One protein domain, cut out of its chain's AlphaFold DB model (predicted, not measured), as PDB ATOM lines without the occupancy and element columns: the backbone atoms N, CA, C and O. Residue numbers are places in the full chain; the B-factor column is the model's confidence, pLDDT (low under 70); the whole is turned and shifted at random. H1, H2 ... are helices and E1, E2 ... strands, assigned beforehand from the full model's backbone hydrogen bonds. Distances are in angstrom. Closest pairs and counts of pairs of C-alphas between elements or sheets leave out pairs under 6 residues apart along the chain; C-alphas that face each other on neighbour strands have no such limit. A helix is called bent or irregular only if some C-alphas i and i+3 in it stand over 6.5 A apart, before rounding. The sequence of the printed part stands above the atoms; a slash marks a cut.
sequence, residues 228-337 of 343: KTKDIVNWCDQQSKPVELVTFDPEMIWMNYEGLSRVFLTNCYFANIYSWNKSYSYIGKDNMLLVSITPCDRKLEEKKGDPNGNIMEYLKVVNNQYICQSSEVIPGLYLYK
ATOM      1  N   LYS A 228     201.385 144.494 148.961       73.62
ATOM      2  CA  LYS A 228     200.333 144.731 149.966       73.62
ATOM      3  C   LYS A 228     199.519 143.483 150.305       73.62
ATOM      4  O   LYS A 228     198.945 143.395 151.381       73.62
ATOM      5  N   THR A 229     199.437 142.520 149.387       77.12
ATOM      6  CA  THR A 229     198.669 141.274 149.594       77.12
ATOM      7  C   THR A 229     199.510 140.189 150.261       77.12
ATOM      8  O   THR A 229     198.964 139.270 150.866       77.12
ATOM      9  N   LYS A 230     200.841 140.305 150.200       84.81
ATOM     10  CA  LYS A 230     201.787 139.377 150.826       84.81
ATOM     11  C   LYS A 230     201.480 139.129 152.303       84.81
ATOM     12  O   LYS A 230     201.433 137.976 152.725       84.81
ATOM     13  N   ASP A 231     201.269 140.190 153.076       86.44
ATOM     14  CA  ASP A 231     201.032 140.060 154.515       86.44
ATOM     15  C   ASP A 231     199.727 139.305 154.789       86.44
ATOM     16  O   ASP A 231     199.677 138.453 155.674       86.44
ATOM     17  N   ILE A 232     198.702 139.537 153.964       87.06
ATOM     18  CA  ILE A 232     197.404 138.858 154.045       87.06
ATOM     19  C   ILE A 232     197.549 137.370 153.732       87.06
ATOM     20  O   ILE A 232     197.008 136.545 154.463       87.06
ATOM     21  N   VAL A 233     198.306 137.017 152.687       85.94
ATOM     22  CA  VAL A 233     198.601 135.615 152.343       85.94
ATOM     23  C   VAL A 233     199.291 134.915 153.514       85.94
ATOM     24  O   VAL A 233     198.824 133.875 153.967       85.94
ATOM     25  N   ASN A 234     200.344 135.525 154.065       87.06
ATOM     26  CA  ASN A 234     201.081 134.955 155.193       87.06
ATOM     27  C   ASN A 234     200.195 134.766 156.431       87.06
ATOM     28  O   ASN A 234     200.300 133.755 157.121       87.06
ATOM     29  N   TRP A 235     199.329 135.739 156.722       91.19
ATOM     30  CA  TRP A 235     198.397 135.652 157.842       91.19
ATOM     31  C   TRP A 235     197.350 134.557 157.633       91.19
ATOM     32  O   TRP A 235     197.031 133.832 158.576       91.19
ATOM     33  N   CYS A 236     196.851 134.404 156.407       90.06
ATOM     34  CA  CYS A 236     195.900 133.362 156.038       90.06
ATOM     35  C   CYS A 236     196.482 131.956 156.192       90.06
ATOM     36  O   CYS A 236     195.849 131.098 156.804       90.06
ATOM     37  N   ASP A 237     197.726 131.745 155.763       88.75
ATOM     38  CA  ASP A 237     198.406 130.452 155.885       88.75
ATOM     39  C   ASP A 237     198.594 130.007 157.349       88.75
ATOM     40  O   ASP A 237     198.668 128.813 157.638       88.75
ATOM     41  N   GLN A 238     198.628 130.956 158.292       91.69
ATOM     42  CA  GLN A 238     198.728 130.687 159.732       91.69
ATOM     43  C   GLN A 238     197.384 130.325 160.384       91.69
ATOM     44  O   GLN A 238     197.355 129.924 161.551       91.69
ATOM     45  N   GLN A 239     196.264 130.458 159.668       93.69
ATOM     46  CA  GLN A 239     194.951 130.146 160.220       93.69
ATOM     47  C   GLN A 239     194.720 128.637 160.261       93.69
ATOM     48  O   GLN A 239     194.871 127.923 159.273       93.69
ATOM     49  N   SER A 240     194.287 128.143 161.422       92.75
ATOM     50  CA  SER A 240     193.988 126.717 161.622       92.75
ATOM     51  C   SER A 240     192.731 126.239 160.883       92.75
ATOM     52  O   SER A 240     192.532 125.035 160.716       92.75
ATOM     53  N   LYS A 241     191.858 127.165 160.473       91.81
ATOM     54  CA  LYS A 241     190.600 126.899 159.769       91.81
ATOM     55  C   LYS A 241     190.368 127.965 158.700       91.81
ATOM     56  O   LYS A 241     190.843 129.082 158.885       91.81
ATOM     57  N   PRO A 242     189.591 127.656 157.644       90.38
ATOM     58  CA  PRO A 242     189.177 128.641 156.655       90.38
ATOM     59  C   PRO A 242     188.512 129.873 157.288       90.38
ATOM     60  O   PRO A 242     187.527 129.731 158.014       90.38
ATOM     61  N   VAL A 243     189.032 131.065 156.987       92.12
ATOM     62  CA  VAL A 243     188.505 132.355 157.455       92.12
ATOM     63  C   VAL A 243     187.901 133.155 156.299       92.12
ATOM     64  O   VAL A 243     188.444 133.205 155.196       92.12
ATOM     65  N   GLU A 244     186.764 133.800 156.552       91.38
ATOM     66  CA  GLU A 244     186.124 134.700 155.594       91.38
ATOM     67  C   GLU A 244     186.767 136.091 155.629       91.38
ATOM     68  O   GLU A 244     186.832 136.730 156.680       91.38
ATOM     69  N   LEU A 245     187.196 136.573 154.464       90.62
ATOM     70  CA  LEU A 245     187.714 137.921 154.261       90.62
ATOM     71  C   LEU A 245     186.703 138.743 153.461       90.62
ATOM     72  O   LEU A 245     186.438 138.454 152.292       90.62
ATOM     73  N   VAL A 246     186.129 139.775 154.067       90.56
ATOM     74  CA  VAL A 246     185.133 140.639 153.424       90.56
ATOM     75  C   VAL A 246     185.842 141.734 152.639       90.56
ATOM     76  O   VAL A 246     186.752 142.381 153.149       90.56
ATOM     77  N   THR A 247     185.418 141.986 151.403       85.50
ATOM     78  CA  THR A 247     185.959 143.100 150.613       85.50
ATOM     79  C   THR A 247     184.848 143.938 149.995       85.50
ATOM     80  O   THR A 247     183.973 143.436 149.280       85.50
ATOM     81  N   PHE A 248     184.896 145.232 150.311       83.25
ATOM     82  CA  PHE A 248     184.070 146.281 149.715       83.25
ATOM     83  C   PHE A 248     184.889 147.199 148.808       83.25
ATOM     84  O   PHE A 248     184.305 148.010 148.102       83.25
ATOM     85  N   ASP A 249     186.219 147.097 148.846       83.88
ATOM     86  CA  ASP A 249     187.150 148.002 148.184       83.88
ATOM     87  C   ASP A 249     187.111 147.819 146.659       83.88
ATOM     88  O   ASP A 249     187.618 146.819 146.137       83.88
ATOM     89  N   PRO A 250     186.558 148.780 145.898       80.81
ATOM     90  CA  PRO A 250     186.471 148.642 144.452       80.81
ATOM     91  C   PRO A 250     187.834 148.647 143.766       80.81
ATOM     92  O   PRO A 250     187.984 148.091 142.677       80.81
ATOM     93  N   GLU A 251     188.838 149.261 144.391       81.00
ATOM     94  CA  GLU A 251     190.193 149.258 143.860       81.00
ATOM     95  C   GLU A 251     190.790 147.866 143.984       81.00
ATOM     96  O   GLU A 251     191.343 147.354 143.016       81.00
ATOM     97  N   MET A 252     190.561 147.201 145.113       77.69
ATOM     98  CA  MET A 252     190.903 145.795 145.282       77.69
ATOM     99  C   MET A 252     190.058 144.860 144.400       77.69
ATOM    100  O   MET A 252     190.502 143.794 144.015       77.69
ATOM    101  N   ILE A 253     188.823 145.192 144.056       69.94
ATOM    102  CA  ILE A 253     188.012 144.256 143.271       69.94
ATOM    103  C   ILE A 253     188.286 144.373 141.765       69.94
ATOM    104  O   ILE A 253     188.375 143.352 141.080       69.94
ATOM    105  N   TRP A 254     188.356 145.598 141.240       63.28
ATOM    106  CA  TRP A 254     188.280 145.849 139.797       63.28
ATOM    107  C   TRP A 254     189.492 146.577 139.218       63.28
ATOM    108  O   TRP A 254     189.757 146.430 138.027       63.28
ATOM    109  N   MET A 255     190.206 147.375 140.016       63.06
ATOM    110  CA  MET A 255     191.155 148.359 139.469       63.06
ATOM    111  C   MET A 255     192.620 148.031 139.753       63.06
ATOM    112  O   MET A 255     193.499 148.531 139.050       63.06
ATOM    113  N   ASN A 256     192.899 147.203 140.758       70.00
ATOM    114  CA  ASN A 256     194.246 146.847 141.168       70.00
ATOM    115  C   ASN A 256     194.534 145.374 140.856       70.00
ATOM    116  O   ASN A 256     193.771 144.469 141.192       70.00
ATOM    117  N   TYR A 257     195.680 145.149 140.224       67.69
ATOM    118  CA  TYR A 257     196.229 143.838 139.917       67.69
ATOM    119  C   TYR A 257     196.442 142.962 141.167       67.69
ATOM    120  O   TYR A 257     196.213 141.762 141.082       67.69
ATOM    121  N   GLU A 258     196.777 143.547 142.326       65.44
ATOM    122  CA  GLU A 258     196.845 142.864 143.633       65.44
ATOM    123  C   GLU A 258     195.504 142.249 144.042       65.44
ATOM    124  O   GLU A 258     195.418 141.158 144.599       65.44
ATOM    125  N   GLY A 259     194.432 142.944 143.699       60.47
ATOM    126  CA  GLY A 259     193.066 142.555 143.969       60.47
ATOM    127  C   GLY A 259     192.554 141.331 143.205       60.47
ATOM    128  O   GLY A 259     191.644 140.614 143.641       60.47
ATOM    129  N   LEU A 260     193.183 141.058 142.062       57.16
ATOM    130  CA  LEU A 260     192.911 139.895 141.221       57.16
ATOM    131  C   LEU A 260     193.640 138.636 141.722       57.16
ATOM    132  O   LEU A 260     193.299 137.529 141.307       57.16
ATOM    133  N   SER A 261     194.577 138.776 142.665       57.19
ATOM    134  CA  SER A 261     195.480 137.727 143.170       57.19
ATOM    135  C   SER A 261     194.841 136.767 144.179       57.19
ATOM    136  O   SER A 261     195.522 136.143 144.990       57.19
ATOM    137  N   ARG A 262     193.522 136.573 144.081       56.91
ATOM    138  CA  ARG A 262     192.679 135.701 144.926       56.91
ATOM    139  C   ARG A 262     193.105 134.225 144.936       56.91
ATOM    140  O   ARG A 262     192.542 133.433 145.679       56.91
ATOM    141  N   VAL A 263     194.065 133.867 144.088       55.34
ATOM    142  CA  VAL A 263     194.543 132.507 143.819       55.34
ATOM    143  C   VAL A 263     195.557 132.028 144.869       55.34
ATOM    144  O   VAL A 263     195.799 130.830 144.963       55.34
ATOM    145  N   PHE A 264     196.130 132.928 145.677       65.12
ATOM    146  CA  PHE A 264     197.234 132.588 146.588       65.12
ATOM    147  C   PHE A 264     196.845 132.402 148.058       65.12
ATOM    148  O   PHE A 264     197.721 132.146 148.874       65.12
ATOM    149  N   LEU A 265     195.568 132.531 148.421       73.75
ATOM    150  CA  LEU A 265     195.155 132.373 149.815       73.75
ATOM    151  C   LEU A 265     194.935 130.898 150.157       73.75
ATOM    152  O   LEU A 265     194.022 130.272 149.617       73.75
ATOM    153  N   THR A 266     195.719 130.357 151.092       73.50
ATOM    154  CA  THR A 266     195.366 129.102 151.765       73.50
ATOM    155  C   THR A 266     194.629 129.422 153.066       73.50
ATOM    156  O   THR A 266     194.911 130.424 153.712       73.50
ATOM    157  N   ASN A 267     193.612 128.632 153.423       86.88
ATOM    158  CA  ASN A 267     192.804 128.824 154.642       86.88
ATOM    159  C   ASN A 267     192.080 130.180 154.772       86.88
ATOM    160  O   ASN A 267     191.603 130.532 155.849       86.88
ATOM    161  N   CYS A 268     191.900 130.910 153.676       89.38
ATOM    162  CA  CYS A 268     191.018 132.071 153.610       89.38
ATOM    163  C   CYS A 268     190.193 132.044 152.326       89.38
ATOM    164  O   CYS A 268     190.604 131.460 151.325       89.38
ATOM    165  N   TYR A 269     189.047 132.720 152.328       87.00
ATOM    166  CA  TYR A 269     188.281 132.971 151.110       87.00
ATOM    167  C   TYR A 269     187.686 134.380 151.110       87.00
ATOM    168  O   TYR A 269     187.274 134.900 152.145       87.00
ATOM    169  N   PHE A 270     187.630 135.004 149.932       85.19
ATOM    170  CA  PHE A 270     187.076 136.347 149.789       85.19
ATOM    171  C   PHE A 270     185.554 136.332 149.610       85.19
ATOM    172  O   PHE A 270     185.040 135.890 148.576       85.19
ATOM    173  N   ALA A 271     184.840 136.941 150.552       86.69
ATOM    174  CA  ALA A 271     183.453 137.356 150.400       86.69
ATOM    175  C   ALA A 271     183.400 138.714 149.686       86.69
ATOM    176  O   ALA A 271     183.284 139.778 150.294       86.69
ATOM    177  N   ASN A 272     183.525 138.675 148.359       80.62
ATOM    178  CA  ASN A 272     183.511 139.885 147.550       80.62
ATOM    179  C   ASN A 272     182.097 140.457 147.392       80.62
ATOM    180  O   ASN A 272     181.170 139.767 146.943       80.62
ATOM    181  N   ILE A 273     181.949 141.744 147.695       81.56
ATOM    182  CA  ILE A 273     180.669 142.440 147.646       81.56
ATOM    183  C   ILE A 273     180.590 143.301 146.385       81.56
ATOM    184  O   ILE A 273     181.198 144.359 146.291       81.56
ATOM    185  N   TYR A 274     179.808 142.838 145.407       78.75
ATOM    186  CA  TYR A 274     179.655 143.501 144.101       78.75
ATOM    187  C   TYR A 274     178.313 144.209 143.908       78.75
ATOM    188  O   TYR A 274     178.032 144.711 142.823       78.75
ATOM    189  N   SER A 275     177.434 144.177 144.908       78.81
ATOM    190  CA  SER A 275     176.085 144.719 144.779       78.81
ATOM    191  C   SER A 275     175.577 145.310 146.080       78.81
ATOM    192  O   SER A 275     175.955 144.874 147.168       78.81
ATOM    193  N   TRP A 276     174.641 146.243 145.925       76.12
ATOM    194  CA  TRP A 276     173.862 146.870 146.987       76.12
ATOM    195  C   TRP A 276     173.286 145.862 147.978       76.12
ATOM    196  O   TRP A 276     173.588 145.880 149.164       76.12
ATOM    197  N   ASN A 277     172.497 144.905 147.490       80.50
ATOM    198  CA  ASN A 277     171.810 143.950 148.362       80.50
ATOM    199  C   ASN A 277     172.791 143.105 149.183       80.50
ATOM    200  O   ASN A 277     172.529 142.794 150.343       80.50
ATOM    201  N   LYS A 278     173.942 142.753 148.593       80.94
ATOM    202  CA  LYS A 278     174.986 142.035 149.318       80.94
ATOM    203  C   LYS A 278     175.655 142.934 150.347       80.94
ATOM    204  O   LYS A 278     175.841 142.465 151.463       80.94
ATOM    205  N   SER A 279     175.961 144.195 150.032       78.12
ATOM    206  CA  SER A 279     176.606 145.094 150.998       78.12
ATOM    207  C   SER A 279     175.751 145.286 152.239       78.12
ATOM    208  O   SER A 279     176.267 145.131 153.340       78.12
ATOM    209  N   TYR A 280     174.441 145.480 152.076       79.38
ATOM    210  CA  TYR A 280     173.507 145.593 153.197       79.38
ATOM    211  C   TYR A 280     173.554 144.403 154.154       79.38
ATOM    212  O   TYR A 280     173.484 144.601 155.361       79.38
ATOM    213  N   SER A 281     173.744 143.181 153.649       83.12
ATOM    214  CA  SER A 281     173.826 141.985 154.503       83.12
ATOM    215  C   SER A 281     175.071 141.933 155.397       83.12
ATOM    216  O   SER A 281     175.124 141.129 156.326       83.12
ATOM    217  N   TYR A 282     176.074 142.766 155.118       81.19
ATOM    218  CA  TYR A 282     177.272 142.922 155.940       81.19
ATOM    219  C   TYR A 282     177.262 144.222 156.742       81.19
ATOM    220  O   TYR A 282     178.109 144.403 157.614       81.19
ATOM    221  N   ILE A 283     176.295 145.115 156.496       78.56
ATOM    222  CA  ILE A 283     176.207 146.353 157.255       78.56
ATOM    223  C   ILE A 283     175.826 146.049 158.703       78.56
ATOM    224  O   ILE A 283     174.812 145.409 158.966       78.56
ATOM    225  N   GLY A 284     176.654 146.516 159.641       74.06
ATOM    226  CA  GLY A 284     176.435 146.322 161.076       74.06
ATOM    227  C   GLY A 284     176.749 144.916 161.594       74.06
ATOM    228  O   GLY A 284     176.418 144.617 162.739       74.06
ATOM    229  N   LYS A 285     177.379 144.045 160.792       83.94
ATOM    230  CA  LYS A 285     177.922 142.786 161.312       83.94
ATOM    231  C   LYS A 285     179.150 143.056 162.179       83.94
ATOM    232  O   LYS A 285     180.057 143.784 161.783       83.94
ATOM    233  N   ASP A 286     179.196 142.417 163.338       85.12
ATOM    234  CA  ASP A 286     180.359 142.458 164.218       85.12
ATOM    235  C   ASP A 286     181.414 141.425 163.806       85.12
ATOM    236  O   ASP A 286     181.094 140.374 163.251       85.12
ATOM    237  N   ASN A 287     182.675 141.707 164.146       88.31
ATOM    238  CA  ASN A 287     183.831 140.821 163.972       88.31
ATOM    239  C   ASN A 287     184.115 140.433 162.514       88.31
ATOM    240  O   ASN A 287     184.490 139.297 162.225       88.31
ATOM    241  N   MET A 288     183.954 141.383 161.593       91.88
ATOM    242  CA  MET A 288     184.316 141.176 160.191       91.88
ATOM    243  C   MET A 288     185.803 141.453 159.970       91.88
ATOM    244  O   MET A 288     186.317 142.480 160.411       91.88
ATOM    245  N   LEU A 289     186.472 140.572 159.229       93.38
ATOM    246  CA  LEU A 289     187.813 140.815 158.706       93.38
ATOM    247  C   LEU A 289     187.694 141.464 157.330       93.38
ATOM    248  O   LEU A 289     187.418 140.789 156.339       93.38
ATOM    249  N   LEU A 290     187.843 142.784 157.284       92.19
ATOM    250  CA  LEU A 290     187.820 143.562 156.056       92.19
ATOM    251  C   LEU A 290     189.193 143.606 155.402       92.19
ATOM    252  O   LEU A 290     190.196 143.873 156.059       92.19
ATOM    253  N   VAL A 291     189.215 143.452 154.085       90.38
ATOM    254  CA  VAL A 291     190.422 143.621 153.284       90.38
ATOM    255  C   VAL A 291     190.303 144.840 152.390       90.38
ATOM    256  O   VAL A 291     189.349 144.967 151.617       90.38
ATOM    257  N   SER A 292     191.297 145.721 152.483       89.69
ATOM    258  CA  SER A 292     191.413 146.896 151.629       89.69
ATOM    259  C   SER A 292     192.861 147.335 151.490       89.69
ATOM    260  O   SER A 292     193.622 147.374 152.450       89.69
ATOM    261  N   ILE A 293     193.234 147.709 150.271       83.56
ATOM    262  CA  ILE A 293     194.579 148.199 149.937       83.56
ATOM    263  C   ILE A 293     194.726 149.711 150.145       83.56
ATOM    264  O   ILE A 293     195.838 150.251 150.022       83.56
ATOM    265  N   THR A 294     193.604 150.378 150.418       86.06
ATOM    266  CA  THR A 294     193.487 151.819 150.593       86.06
ATOM    267  C   THR A 294     193.277 152.108 152.080       86.06
ATOM    268  O   THR A 294     192.326 151.596 152.669       86.06
ATOM    269  N   PRO A 295     194.172 152.878 152.724       88.19
ATOM    270  CA  PRO A 295     194.026 153.218 154.137       88.19
ATOM    271  C   PRO A 295     192.831 154.155 154.358       88.19
ATOM    272  O   PRO A 295     192.303 154.734 153.409       88.19
ATOM    273  N   CYS A 296     192.438 154.343 155.621       91.31
ATOM    274  CA  CYS A 296     191.376 155.280 155.993       91.31
ATOM    275  C   CYS A 296     191.641 156.690 155.428       91.31
ATOM    276  O   CYS A 296     192.623 157.347 155.784       91.31
ATOM    277  N   ASP A 297     190.720 157.176 154.598       93.12
ATOM    278  CA  ASP A 297     190.635 158.567 154.176       93.12
ATOM    279  C   ASP A 297     189.592 159.298 155.030       93.12
ATOM    280  O   ASP A 297     188.379 159.149 154.851       93.12
ATOM    281  N   ARG A 298     190.066 160.155 155.942       91.00
ATOM    282  CA  ARG A 298     189.202 160.958 156.823       91.00
ATOM    283  C   ARG A 298     188.228 161.857 156.055       91.00
ATOM    284  O   ARG A 298     187.164 162.175 156.569       91.00
ATOM    285  N   LYS A 299     188.534 162.245 154.808       88.81
ATOM    286  CA  LYS A 299     187.622 163.064 153.985       88.81
ATOM    287  C   LYS A 299     186.393 162.291 153.515       88.81
ATOM    288  O   LYS A 299     185.374 162.897 153.184       88.81
ATOM    289  N   LEU A 300     186.500 160.968 153.422       87.38
ATOM    290  CA  LEU A 300     185.411 160.086 153.008       87.38
ATOM    291  C   LEU A 300     184.649 159.503 154.203       87.38
ATOM    292  O   LEU A 300     183.562 158.969 154.009       87.38
ATOM    293  N   GLU A 301     185.183 159.621 155.420       83.31
ATOM    294  CA  GLU A 301     184.574 159.090 156.645       83.31
ATOM    295  C   GLU A 301     183.205 159.723 156.935       83.31
ATOM    296  O   GLU A 301     182.244 159.023 157.249       83.31
ATOM    297  N   GLU A 302     183.092 161.041 156.760       83.31
ATOM    298  CA  GLU A 302     181.863 161.797 157.039       83.31
ATOM    299  C   GLU A 302     180.834 161.736 155.901       83.31
ATOM    300  O   GLU A 302     179.672 162.117 156.074       83.31
ATOM    301  N   LYS A 303     181.228 161.248 154.717       85.81
ATOM    302  CA  LYS A 303     180.304 161.129 153.589       85.81
ATOM    303  C   LYS A 303     179.322 159.994 153.841       85.81
ATOM    304  O   LYS A 303     179.707 158.889 154.206       85.81
ATOM    305  N   LYS A 304     178.040 160.242 153.573       82.69
ATOM    306  CA  LYS A 304     177.035 159.178 153.478       82.69
ATOM    307  C   LYS A 304     177.036 158.643 152.054       82.69
ATOM    308  O   LYS A 304     176.877 159.416 151.114       82.69
ATOM    309  N   GLY A 305     177.227 157.337 151.896       80.75
ATOM    310  CA  GLY A 305     177.096 156.700 150.591       80.75
ATOM    311  C   GLY A 305     175.645 156.788 150.112       80.75
ATOM    312  O   GLY A 305     174.736 156.477 150.880       80.75
ATOM    313  N   ASP A 306     175.431 157.209 148.866       86.62
ATOM    314  CA  ASP A 306     174.103 157.256 148.249       86.62
ATOM    315  C   ASP A 306     173.754 155.895 147.638       86.62
ATOM    316  O   ASP A 306     174.380 155.520 146.642       86.62
ATOM    317  N   PRO A 307     172.760 155.163 148.178       81.00
ATOM    318  CA  PRO A 307     172.423 153.839 147.696       81.00
ATOM    319  C   PRO A 307     171.774 153.764 146.318       81.00
ATOM    320  O   PRO A 307     171.726 152.694 145.713       81.00
ATOM    321  N   ASN A 308     171.291 154.896 145.815       85.62
ATOM    322  CA  ASN A 308     170.701 155.000 144.487       85.62
ATOM    323  C   ASN A 308     171.695 155.560 143.458       85.62
ATOM    324  O   ASN A 308     171.365 155.670 142.278       85.62
ATOM    325  N   GLY A 309     172.899 155.923 143.907       86.56
ATOM    326  CA  GLY A 309     173.943 156.518 143.090       86.56
ATOM    327  C   GLY A 309     174.841 155.490 142.399       86.56
ATOM    328  O   GLY A 309     174.477 154.341 142.135       86.56
ATOM    329  N   ASN A 310     176.067 155.911 142.088       89.38
ATOM    330  CA  ASN A 310     177.071 155.030 141.506       89.38
ATOM    331  C   ASN A 310     177.531 153.984 142.539       89.38
ATOM    332  O   ASN A 310     178.102 154.330 143.573       89.38
ATOM    333  N   ILE A 311     177.344 152.695 142.227       83.75
ATOM    334  CA  ILE A 311     177.731 151.572 143.099       83.75
ATOM    335  C   ILE A 311     179.207 151.617 143.518       83.75
ATOM    336  O   ILE A 311     179.535 151.236 144.638       83.75
ATOM    337  N   MET A 312     180.105 152.111 142.663       86.62
ATOM    338  CA  MET A 312     181.533 152.206 142.984       86.62
ATOM    339  C   MET A 312     181.820 153.286 143.995       86.62
ATOM    340  O   MET A 312     182.599 153.064 144.916       86.62
ATOM    341  N   GLU A 313     181.179 154.437 143.852       89.06
ATOM    342  CA  GLU A 313     181.341 155.522 144.808       89.06
ATOM    343  C   GLU A 313     180.796 155.123 146.177       89.06
ATOM    344  O   GLU A 313     181.467 155.312 147.190       89.06
ATOM    345  N   TYR A 314     179.635 154.476 146.215       88.56
ATOM    346  CA  TYR A 314     179.105 153.973 147.470       88.56
ATOM    347  C   TYR A 314     179.980 152.907 148.111       88.56
ATOM    348  O   TYR A 314     180.267 153.017 149.300       88.56
ATOM    349  N   LEU A 315     180.416 151.892 147.359       88.75
ATOM    350  CA  LEU A 315     181.260 150.843 147.923       88.75
ATOM    351  C   LEU A 315     182.577 151.430 148.445       88.75
ATOM    352  O   LEU A 315     183.010 151.035 149.521       88.75
ATOM    353  N   LYS A 316     183.147 152.447 147.776       90.19
ATOM    354  CA  LYS A 316     184.292 153.212 148.301       90.19
ATOM    355  C   LYS A 316     183.978 153.890 149.633       90.19
ATOM    356  O   LYS A 316     184.753 153.743 150.574       90.19
ATOM    357  N   VAL A 317     182.863 154.616 149.727       90.75
ATOM    358  CA  VAL A 317     182.470 155.320 150.961       90.75
ATOM    359  C   VAL A 317     182.217 154.331 152.099       90.75
ATOM    360  O   VAL A 317     182.753 154.505 153.188       90.75
ATOM    361  N   VAL A 318     181.463 153.261 151.844       89.56
ATOM    362  CA  VAL A 318     181.157 152.232 152.846       89.56
ATOM    363  C   VAL A 318     182.422 151.507 153.297       89.56
ATOM    364  O   VAL A 318     182.652 151.388 154.496       89.56
ATOM    365  N   ASN A 319     183.277 151.079 152.361       91.44
ATOM    366  CA  ASN A 319     184.576 150.481 152.672       91.44
ATOM    367  C   ASN A 319     185.398 151.395 153.591       91.44
ATOM    368  O   ASN A 319     185.871 150.961 154.638       91.44
ATOM    369  N   ASN A 320     185.499 152.679 153.239       92.94
ATOM    370  CA  ASN A 320     186.248 153.660 154.013       92.94
ATOM    371  C   ASN A 320     185.694 153.833 155.435       92.94
ATOM    372  O   ASN A 320     186.462 153.848 156.390       92.94
ATOM    373  N   GLN A 321     184.369 153.905 155.591       90.56
ATOM    374  CA  GLN A 321     183.729 153.989 156.907       90.56
ATOM    375  C   GLN A 321     184.089 152.798 157.801       90.56
ATOM    376  O   GLN A 321     184.410 152.990 158.973       90.56
ATOM    377  N   TYR A 322     184.071 151.577 157.257       90.81
ATOM    378  CA  TYR A 322     184.469 150.390 158.013       90.81
ATOM    379  C   TYR A 322     185.951 150.420 158.373       90.81
ATOM    380  O   TYR A 322     186.288 150.177 159.529       90.81
ATOM    381  N   ILE A 323     186.831 150.759 157.431       92.56
ATOM    382  CA  ILE A 323     188.281 150.822 157.672       92.56
ATOM    383  C   ILE A 323     188.607 151.834 158.766       92.56
ATOM    384  O   ILE A 323     189.318 151.497 159.706       92.56
ATOM    385  N   CYS A 324     188.041 153.042 158.698       91.44
ATOM    386  CA  CYS A 324     188.274 154.090 159.692       91.44
ATOM    387  C   CYS A 324     187.785 153.710 161.102       91.44
ATOM    388  O   CYS A 324     188.306 154.216 162.093       91.44
ATOM    389  N   GLN A 325     186.807 152.807 161.209       90.94
ATOM    390  CA  GLN A 325     186.278 152.307 162.484       90.94
ATOM    391  C   GLN A 325     186.926 150.994 162.951       90.94
ATOM    392  O   GLN A 325     186.621 150.517 164.044       90.94
ATOM    393  N   SER A 326     187.775 150.385 162.128       92.06
ATOM    394  CA  SER A 326     188.380 149.084 162.402       92.06
ATOM    395  C   SER A 326     189.731 149.221 163.094       92.06
ATOM    396  O   SER A 326     190.426 150.225 162.963       92.06
ATOM    397  N   SER A 327     190.143 148.165 163.793       93.69
ATOM    398  CA  SER A 327     191.534 148.006 164.220       93.69
ATOM    399  C   SER A 327     192.321 147.278 163.135       93.69
ATOM    400  O   SER A 327     191.909 146.195 162.718       93.69
ATOM    401  N   GLU A 328     193.447 147.831 162.694       93.44
ATOM    402  CA  GLU A 328     194.347 147.155 161.752       93.44
ATOM    403  C   GLU A 328     194.986 145.920 162.412       93.44
ATOM    404  O   GLU A 328     195.465 145.989 163.544       93.44
ATOM    405  N   VAL A 329     194.943 144.777 161.722       92.75
ATOM    406  CA  VAL A 329     195.539 143.506 162.177       92.75
ATOM    407  C   VAL A 329     196.942 143.359 161.596       92.75
ATOM    408  O   VAL A 329     197.898 143.089 162.318       92.75
ATOM    409  N   ILE A 330     197.039 143.553 160.283       92.25
ATOM    410  CA  ILE A 330     198.253 143.600 159.465       92.25
ATOM    411  C   ILE A 330     197.988 144.574 158.304       92.25
ATOM    412  O   ILE A 330     196.817 144.873 158.044       92.25
ATOM    413  N   PRO A 331     199.015 145.030 157.566       89.31
ATOM    414  CA  PRO A 331     198.822 145.917 156.426       89.31
ATOM    415  C   PRO A 331     197.754 145.409 155.450       89.31
ATOM    416  O   PRO A 331     197.870 144.335 154.861       89.31
ATOM    417  N   GLY A 332     196.686 146.194 155.306       88.06
ATOM    418  CA  GLY A 332     195.570 145.906 154.404       88.06
ATOM    419  C   GLY A 332     194.510 144.921 154.918       88.06
ATOM    420  O   GLY A 332     193.534 144.676 154.204       88.06
ATOM    421  N   LEU A 333     194.648 144.396 156.143       91.69
ATOM    422  CA  LEU A 333     193.632 143.589 156.830       91.69
ATOM    423  C   LEU A 333     193.172 144.286 158.111       91.69
ATOM    424  O   LEU A 333     193.945 144.522 159.040       91.69
ATOM    425  N   TYR A 334     191.875 144.535 158.196       93.69
ATOM    426  CA  TYR A 334     191.251 145.299 159.263       93.69
ATOM    427  C   TYR A 334     190.197 144.456 159.971       93.69
ATOM    428  O   TYR A 334     189.384 143.789 159.336       93.69
ATOM    429  N   LEU A 335     190.180 144.500 161.299       94.38
ATOM    430  CA  LEU A 335     189.144 143.874 162.108       94.38
ATOM    431  C   LEU A 335     188.108 144.922 162.505       94.38
ATOM    432  O   LEU A 335     188.366 145.783 163.352       94.38
ATOM    433  N   TYR A 336     186.918 144.809 161.926       92.31
ATOM    434  CA  TYR A 336     185.775 145.615 162.312       92.31
ATOM    435  C   TYR A 336     185.049 144.972 163.490       92.31
ATOM    436  O   TYR A 336     184.438 143.907 163.369       92.31
ATOM    437  N   LYS A 337     185.089 145.647 164.636       88.19
ATOM    438  CA  LYS A 337     184.204 145.372 165.768       88.19
ATOM    439  C   LYS A 337     183.146 146.455 165.731       88.19
ATOM    440  O   LYS A 337     183.472 147.615 165.988       88.19
TER     441      LYS A 337
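Overview. This is residues 228 to 337 of the 343 residues of an uncharacterized protein of Candidatus Woesebacteria bacterium RBG_16_42_24 (UniProt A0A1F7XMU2). Two small sheets, the pair E1 and E2 and the trio E3, E5 and E4, come together in the middle where E1 meets E3, with helices round them. H1 lies toward one end of the long axis and H6 toward the other, with short H5 packed on H6; H2 and H3 make a corner beside H6, and H4 lies off to another side. The 110 printed residues hold six named helices and five named strands, in the order H1 E1 H2 H3 E2 H4 E3 H5 H6 E4 E5, class mixed. The order E3, E5, E4 is antiparallel, while E1 and E2 are parallel. The whole is compact, with a radius of gyration of the C-alphas of 13.2 A and spans of 39 by 26 by 24 A.

Arrangement. H1, residues 228 to 237, is only just irregular, C-alphas 228 and 231 being 6.6 A apart. E1, residues 243 to 247, is the parallel neighbour of E2, residues 268 to 272, with N 271 and O 245 at 2.8 A. With H2, residues 250 to 255, and H3, residues 257 to 260, between them they form a strand-helix-strand unit, two parallel neighbour strands joined through helices, with a right-handed crossover. H2 and H3 touch only at the corner, the closest C-alphas, of Met 252 and Gly 259, being 4.1 A apart. H4, residues 276 to 280, precedes E3, residues 288 to 291, whose Leu 290 has its C-alpha 4.8 A from that of Val 246 in E1, their closest pair. H5, residues 298 to 301, touches H6, residues 311 to 325, closest at the C-alphas of Glu 301 and Gln 321, 5.2 A. H6 only just touches H2, with 3 pairs of C-alphas within 8 A, closest at Pro 250 and Met 312, 6.3 A. E4, residues 327 to 330, and E5, residues 333 to 336, form a hairpin, with N 335 and O 327 at 2.8 A; E5 and E3 have N 290 and O 334 at 2.8 A. E3, H5, H6 and E4 make a split strand-helix-strand unit, E5 lying between its two strands, with a right-handed crossover. H1 and H6 each only graze this sheet. In H2, H4 and H6 every O i to N i+4 pair is within hydrogen-bond range, in H1 5 of 6; H3 and H5 are too short for one.

Along the chain. H1 begins at C-alpha 228 (200.333, 144.731, 149.966) and is 15.6 A long. H6, 21.2 A long, ends at C-alpha 325 (186.278, 152.307, 162.484). E1 measures 13.0 A, E2 12.4 A. E5 ends at C-alpha 336 (185.775, 145.615, 162.312).

Size, cuts and confidence. The C-alphas of Ser 240 and Asn 308, the two farthest apart, are 40.4 A apart. The printed part has no cut, and no link is long. Residues 253 to 255 and 257 to 264 are under 70 in pLDDT; the mean of the printed part is 84.1.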